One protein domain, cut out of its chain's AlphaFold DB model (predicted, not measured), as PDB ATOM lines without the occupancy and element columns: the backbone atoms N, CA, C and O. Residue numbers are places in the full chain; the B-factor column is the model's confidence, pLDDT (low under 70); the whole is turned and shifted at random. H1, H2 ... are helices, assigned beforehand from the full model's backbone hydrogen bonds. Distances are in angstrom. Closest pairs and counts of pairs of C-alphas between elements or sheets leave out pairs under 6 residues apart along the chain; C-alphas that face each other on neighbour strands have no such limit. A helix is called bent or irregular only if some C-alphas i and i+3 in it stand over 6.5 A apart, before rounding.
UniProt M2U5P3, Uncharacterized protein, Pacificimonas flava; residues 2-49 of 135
ATOM      1  N   ILE A   2      -7.558  51.741  38.467       88.00
ATOM      2  CA  ILE A   2      -6.399  52.319  39.185       88.00
ATOM      3  C   ILE A   2      -6.207  53.813  38.866       88.00
ATOM      4  O   ILE A   2      -6.166  54.622  39.781       88.00
ATOM      5  N   ASP A   3      -6.233  54.198  37.585       88.62
ATOM      6  CA  ASP A   3      -6.186  55.615  37.174       88.62
ATOM      7  C   ASP A   3      -7.293  56.484  37.800       88.62
ATOM      8  O   ASP A   3      -7.058  57.641  38.131       88.62
ATOM      9  N   ALA A   4      -8.502  55.937  37.948       88.94
ATOM     10  CA  ALA A   4      -9.640  56.669  38.501       88.94
ATOM     11  C   ALA A   4      -9.558  56.759  40.034       88.94
ATOM     12  O   ALA A   4      -9.772  57.830  40.596       88.94
ATOM     13  N   ALA A   5      -9.194  55.656  40.696       88.62
ATOM     14  CA  ALA A   5      -9.018  55.577  42.146       88.62
ATOM     15  C   ALA A   5      -7.845  56.439  42.642       88.62
ATOM     16  O   ALA A   5      -7.883  56.956  43.752       88.62
ATOM     17  N   SER A   6      -6.826  56.625  41.805       90.69
ATOM     18  CA  SER A   6      -5.628  57.408  42.115       90.69
ATOM     19  C   SER A   6      -5.645  58.810  41.500       90.69
ATOM     20  O   SER A   6      -4.592  59.439  41.385       90.69
ATOM     21  N   SER A   7      -6.818  59.306  41.098       89.25
ATOM     22  CA  SER A   7      -6.972  60.613  40.441       89.25
ATOM     23  C   SER A   7      -6.385  61.760  41.266       89.25
ATOM     24  O   SER A   7      -5.703  62.608  40.692       89.25
ATOM     25  N   ASP A   8      -6.513  61.711  42.595       93.06
ATOM     26  CA  ASP A   8      -5.961  62.707  43.522       93.06
ATOM     27  C   ASP A   8      -4.582  62.341  44.103       93.06
ATOM     28  O   ASP A   8      -3.897  63.199  44.664       93.06
ATOM     29  N   ASN A   9      -4.079  61.125  43.870       92.62
ATOM     30  CA  ASN A   9      -2.784  60.682  44.385       92.62
ATOM     31  C   ASN A   9      -1.612  61.183  43.517       92.62
ATOM     32  O   ASN A   9      -1.316  60.637  42.451       92.62
ATOM     33  N   GLY A  10      -0.903  62.205  44.008       91.75
ATOM     34  CA  GLY A  10       0.256  62.790  43.326       91.75
ATOM     35  C   GLY A  10       1.386  61.796  43.048       91.75
ATOM     36  O   GLY A  10       1.929  61.803  41.945       91.75
ATOM     37  N   PHE A  11       1.694  60.893  43.986       93.62
ATOM     38  CA  PHE A  11       2.758  59.900  43.794       93.62
ATOM     39  C   PHE A  11       2.444  58.946  42.646       93.62
ATOM     40  O   PHE A  11       3.306  58.660  41.818       93.62
ATOM     41  N   TYR A  12       1.189  58.508  42.548       93.31
ATOM     42  CA  TYR A  12       0.746  57.705  41.417       93.31
ATOM     43  C   TYR A  12       0.895  58.475  40.102       93.31
ATOM     44  O   TYR A  12       1.505  57.966  39.165       93.31
ATOM     45  N   ARG A  13       0.379  59.712  40.037       93.88
ATOM     46  CA  ARG A  13       0.371  60.502  38.796       93.88
ATOM     47  C   ARG A  13       1.767  60.825  38.273       93.88
ATOM     48  O   ARG A  13       1.939  60.812  37.061       93.88
ATOM     49  N   PHE A  14       2.717  61.131  39.157       93.69
ATOM     50  CA  PHE A  14       4.052  61.584  38.758       93.69
ATOM     51  C   PHE A  14       5.086  60.466  38.622       93.69
ATOM     52  O   PHE A  14       6.060  60.659  37.904       93.69
ATOM     53  N   HIS A  15       4.900  59.322  39.288       92.31
ATOM     54  CA  HIS A  15       5.921  58.268  39.304       92.31
ATOM     55  C   HIS A  15       5.455  56.944  38.708       92.31
ATOM     56  O   HIS A  15       6.244  56.273  38.059       92.31
ATOM     57  N   LEU A  16       4.196  56.550  38.917       92.56
ATOM     58  CA  LEU A  16       3.758  55.181  38.619       92.56
ATOM     59  C   LEU A  16       2.872  55.082  37.374       92.56
ATOM     60  O   LEU A  16       2.804  54.038  36.727       92.56
ATOM     61  N   ARG A  17       2.155  56.158  37.040       91.69
ATOM     62  CA  ARG A  17       1.125  56.152  35.999       91.69
ATOM     63  C   ARG A  17       1.678  55.792  34.624       91.69
ATOM     64  O   ARG A  17       1.088  54.958  33.935       91.69
ATOM     65  N   ASP A  18       2.786  56.412  34.235       91.12
ATOM     66  CA  ASP A  18       3.352  56.246  32.895       91.12
ATOM     67  C   ASP A  18       3.986  54.862  32.698       91.12
ATOM     68  O   ASP A  18       3.964  54.341  31.587       91.12
ATOM     69  N   GLU A  19       4.437  54.218  33.778       91.25
ATOM     70  CA  GLU A  19       4.921  52.832  33.765       91.25
ATOM     71  C   GLU A  19       3.769  51.809  33.733       91.25
ATOM     72  O   GLU A  19       3.837  50.802  33.028       91.25
ATOM     73  N   LEU A  20       2.668  52.068  34.447       88.31
ATOM     74  CA  LEU A  20       1.505  51.167  34.517       88.31
ATOM     75  C   LEU A  20       0.647  51.166  33.249       88.31
ATOM     76  O   LEU A  20       0.041  50.150  32.895       88.31
ATOM     77  N   LYS A  21       0.566  52.305  32.561       87.12
ATOM     78  CA  LYS A  21      -0.253  52.472  31.356       87.12
ATOM     79  C   LYS A  21       0.088  51.472  30.231       87.12
ATOM     80  O   LYS A  21      -0.855  50.855  29.731       87.12
ATOM     81  N   PRO A  22       1.361  51.256  29.835       88.88
ATOM     82  CA  PRO A  22       1.707  50.267  28.813       88.88
ATOM     83  C   PRO A  22       1.473  48.819  29.272       88.88
ATOM     84  O   PRO A  22       1.063  47.987  28.460       88.88
ATOM     85  N   LEU A  23       1.637  48.518  30.566       87.31
ATOM     86  CA  LEU A  23       1.400  47.172  31.111       87.31
ATOM     87  C   LEU A  23      -0.065  46.741  30.972       87.31
ATOM     88  O   LEU A  23      -0.339  45.579  30.677       87.31
ATOM     89  N   LYS A  24      -1.007  47.684  31.102       78.06
ATOM     90  CA  LYS A  24      -2.436  47.433  30.853       78.06
ATOM     91  C   LYS A  24      -2.716  46.996  29.409       78.06
ATOM     92  O   LYS A  24      -3.639  46.224  29.181       78.06
ATOM     93  N   SER A  25      -1.981  47.529  28.433       76.75
ATOM     94  CA  SER A  25      -2.129  47.136  27.023       76.75
ATOM     95  C   SER A  25      -1.349  45.874  26.661       76.75
ATOM     96  O   SER A  25      -1.723  45.191  25.716       76.75
ATOM     97  N   GLN A  26      -0.272  45.574  27.391       85.94
ATOM     98  CA  GLN A  26       0.596  44.424  27.137       85.94
ATOM     99  C   GLN A  26       0.035  43.119  27.713       85.94
ATOM    100  O   GLN A  26       0.212  42.059  27.117       85.94
ATOM    101  N   TYR A  27      -0.636  43.197  28.861       83.88
ATOM    102  CA  TYR A  27      -1.193  42.050  29.563       83.88
ATOM    103  C   TYR A  27      -2.708  42.203  29.678       83.88
ATOM    104  O   TYR A  27      -3.203  43.183  30.235       83.88
ATOM    105  N   ASP A  28      -3.444  41.230  29.148       78.88
ATOM    106  CA  ASP A  28      -4.903  41.191  29.189       78.88
ATOM    107  C   ASP A  28      -5.430  40.593  30.513       78.88
ATOM    108  O   ASP A  28      -4.686  40.310  31.457       78.88
ATOM    109  N   LEU A  29      -6.747  40.384  30.593       74.19
ATOM    110  CA  LEU A  29      -7.423  39.812  31.765       74.19
ATOM    111  C   LEU A  29      -7.063  38.340  32.044       74.19
ATOM    112  O   LEU A  29      -7.568  37.769  33.002       74.19
ATOM    113  N   LYS A  30      -6.190  37.711  31.246       83.06
ATOM    114  CA  LYS A  30      -5.597  36.416  31.599       83.06
ATOM    115  C   LYS A  30      -4.569  36.552  32.724       83.06
ATOM    116  O   LYS A  30      -4.332  35.593  33.453       83.06
ATOM    117  N   TYR A  31      -3.940  37.721  32.835       83.38
ATOM    118  CA  TYR A  31      -2.863  37.992  33.789       83.38
ATOM    119  C   TYR A  31      -3.309  38.886  34.949       83.38
ATOM    120  O   TYR A  31      -2.720  38.829  36.026       83.38
ATOM    121  N   TRP A  32      -4.347  39.698  34.742       86.38
ATOM    122  CA  TRP A  32      -4.918  40.563  35.772       86.38
ATOM    123  C   TRP A  32      -6.205  39.967  36.345       86.38
ATOM    124  O   TRP A  32      -7.006  39.432  35.579       86.38
ATOM    125  N   PRO A  33      -6.463  40.114  37.656       88.25
ATOM    126  CA  PRO A  33      -7.741  39.717  38.225       88.25
ATOM    127  C   PRO A  33      -8.872  40.551  37.621       88.25
ATOM    128  O   PRO A  33      -8.735  41.752  37.359       88.25
ATOM    129  N   SER A  34     -10.024  39.921  37.445       89.31
ATOM    130  CA  SER A  34     -11.252  40.623  37.106       89.31
ATOM    131  C   SER A  34     -11.660  41.580  38.230       89.31
ATOM    132  O   SER A  34     -11.337  41.391  39.406       89.31
ATOM    133  N   LEU A  35     -12.447  42.604  37.888       88.12
ATOM    134  CA  LEU A  35     -13.002  43.519  38.888       88.12
ATOM    135  C   LEU A  35     -13.811  42.770  39.961       88.12
ATOM    136  O   LEU A  35     -13.739  43.119  41.134       88.12
ATOM    137  N   ALA A  36     -14.544  41.725  39.568       91.69
ATOM    138  CA  ALA A  36     -15.325  40.904  40.486       91.69
ATOM    139  C   ALA A  36     -14.436  40.167  41.502       91.69
ATOM    140  O   ALA A  36     -14.772  40.112  42.682       91.69
ATOM    141  N   GLU A  37     -13.284  39.648  41.074       93.06
ATOM    142  CA  GLU A  37     -12.319  39.004  41.971       93.06
ATOM    143  C   GLU A  37     -11.689  40.002  42.941       93.06
ATOM    144  O   GLU A  37     -11.574  39.695  44.126       93.06
ATOM    145  N   VAL A  38     -11.353  41.208  42.473       92.31
ATOM    146  CA  VAL A  38     -10.842  42.280  43.342       92.31
ATOM    147  C   VAL A  38     -11.882  42.667  44.397       92.31
ATOM    148  O   VAL A  38     -11.563  42.711  45.582       92.31
ATOM    149  N   VAL A  39     -13.140  42.888  43.997       93.19
ATOM    150  CA  VAL A  39     -14.233  43.222  44.929       93.19
ATOM    151  C   VAL A  39     -14.482  42.089  45.925       93.19
ATOM    152  O   VAL A  39     -14.671  42.352  47.111       93.19
ATOM    153  N   ARG A  40     -14.436  40.829  45.477       94.56
ATOM    154  CA  ARG A  40     -14.584  39.660  46.353       94.56
ATOM    155  C   ARG A  40     -13.498  39.619  47.427       94.56
ATOM    156  O   ARG A  40     -13.830  39.409  48.587       94.56
ATOM    157  N   VAL A  41     -12.232  39.818  47.057       94.38
ATOM    158  CA  VAL A  41     -11.115  39.812  48.016       94.38
ATOM    159  C   VAL A  41     -11.217  40.985  48.989       94.38
ATOM    160  O   VAL A  41     -11.037  40.774  50.180       94.38
ATOM    161  N   ILE A  42     -11.591  42.183  48.525       91.00
ATOM    162  CA  ILE A  42     -11.857  43.327  49.416       91.00
ATOM    163  C   ILE A  42     -12.977  42.994  50.410       91.00
ATOM    164  O   ILE A  42     -12.869  43.319  51.585       91.00
ATOM    165  N   GLY A  43     -14.046  42.331  49.962       90.00
ATOM    166  CA  GLY A  43     -15.135  41.905  50.841       90.00
ATOM    167  C   GLY A  43     -14.711  40.855  51.874       90.00
ATOM    168  O   GLY A  43     -15.171  40.906  53.009       90.00
ATOM    169  N   GLN A  44     -13.826  39.928  51.498       89.25
ATOM    170  CA  GLN A  44     -13.240  38.947  52.418       89.25
ATOM    171  C   GLN A  44     -12.336  39.630  53.449       89.25
ATOM    172  O   GLN A  44     -12.545  39.446  54.642       89.25
ATOM    173  N   ASP A  45     -11.420  40.491  52.999       87.38
ATOM    174  CA  ASP A  45     -10.531  41.267  53.871       87.38
ATOM    175  C   ASP A  45     -11.325  42.149  54.841       87.38
ATOM    176  O   ASP A  45     -11.054  42.151  56.033       87.38
ATOM    177  N   ALA A  46     -12.377  42.821  54.367       85.69
ATOM    178  CA  ALA A  46     -13.271  43.600  55.220       85.69
ATOM    179  C   ALA A  46     -14.055  42.736  56.224       85.69
ATOM    180  O   ALA A  46     -14.372  43.212  57.311       85.69
ATOM    181  N   GLY A  47     -14.381  41.489  55.872       80.12
ATOM    182  CA  GLY A  47     -15.013  40.529  56.781       80.12
ATOM    183  C   GLY A  47     -14.058  40.004  57.856       80.12
ATOM    184  O   GLY A  47     -14.484  39.777  58.986       80.12
ATOM    185  N   ASP A  48     -12.777  39.867  57.514       75.94
ATOM    186  CA  ASP A  48     -11.702  39.434  58.415       75.94
ATOM    187  C   ASP A  48     -11.037  40.609  59.161       75.94
ATOM    188  O   ASP A  48     -10.225  40.407  60.069       75.94
ATOM    189  N   ALA A  49     -11.372  41.848  58.788       76.38
ATOM    190  CA  ALA A  49     -10.822  43.057  59.374       76.38
ATOM    191  C   ALA A  49     -11.289  43.205  60.825       76.38
ATOM    192  O   ALA A  49     -12.390  43.674  61.116       76.38
TER     193      ALA A  49
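What this domain is: This is residues 2 to 49 of the 135 residues of an uncharacterized protein of Pacificimonas flava (UniProt M2U5P3). Two separate helices, H2 and H3, form the arms of a wide, open V whose base is the link of residues 27 to 34, and the short helix H1 folds back beside H2, on the side toward H3. H3 sticks out as a free arm with nothing packed on it, and the space between the two arms is empty but for H1. The printed part has 48 residues with three named helices, in the order H1, H2, H3 along the chain, and no named strand; the class is all helix. The whole is loose, with a radius of gyration of the C-alphas of 13.3 A, and flat, with spans of 34 by 27 by 13 A.

Where its parts are: The longest helix is H2, residues 10 to 26, which begins with C-alpha 10 at (0.256, 62.790, 43.326) and measures 24.5 A from first to last C-alpha. It has a kink of 66 degrees near residue 17 and is irregular: C-alphas 15 and 18 are 7.2 A apart, against about 5 A in a regular helix. H1, residues 2 to 5, begins with C-alpha 2 at (-6.399, 52.319, 39.185) and measures 5.1 A. H3, residues 35 to 48, measures 20.0 A and ends with C-alpha 48 at (-11.702, 39.434, 58.415).

How they stand to each other: H2 touches no helix, but H1 is near it. H1 and H2 are close but not clearly touching, with 1 pair of C-alphas within 8 A, those of Asp 3 and Arg 17, 7.4 A apart. Their centres are 10.3 A apart. A tight link of 4 residues joins H1 to H2. H2 and H3 are apart, though they follow each other in the chain, and a short link of 8 residues joins them. H1 and H3 are apart too. Within the backbone, every O i to N i+4 pair of H3 is within hydrogen-bond range, while in H2 7 of 13 are; H1 is too short for such a pair.

The domain as a whole: The two C-alphas farthest apart are those of Pro 22 and Asp 48, at 34.3 A, and those of Ile 2 and Ala 49, the first and last printed, are 22.6 A apart. Residues 25 to 31 stand free, and so do residues 33 to 49, of which 35 to 48 belong to H3. The printed part has no cut and no long link. The mean pLDDT of the printed part is 88.1, and no printed residue is under 70.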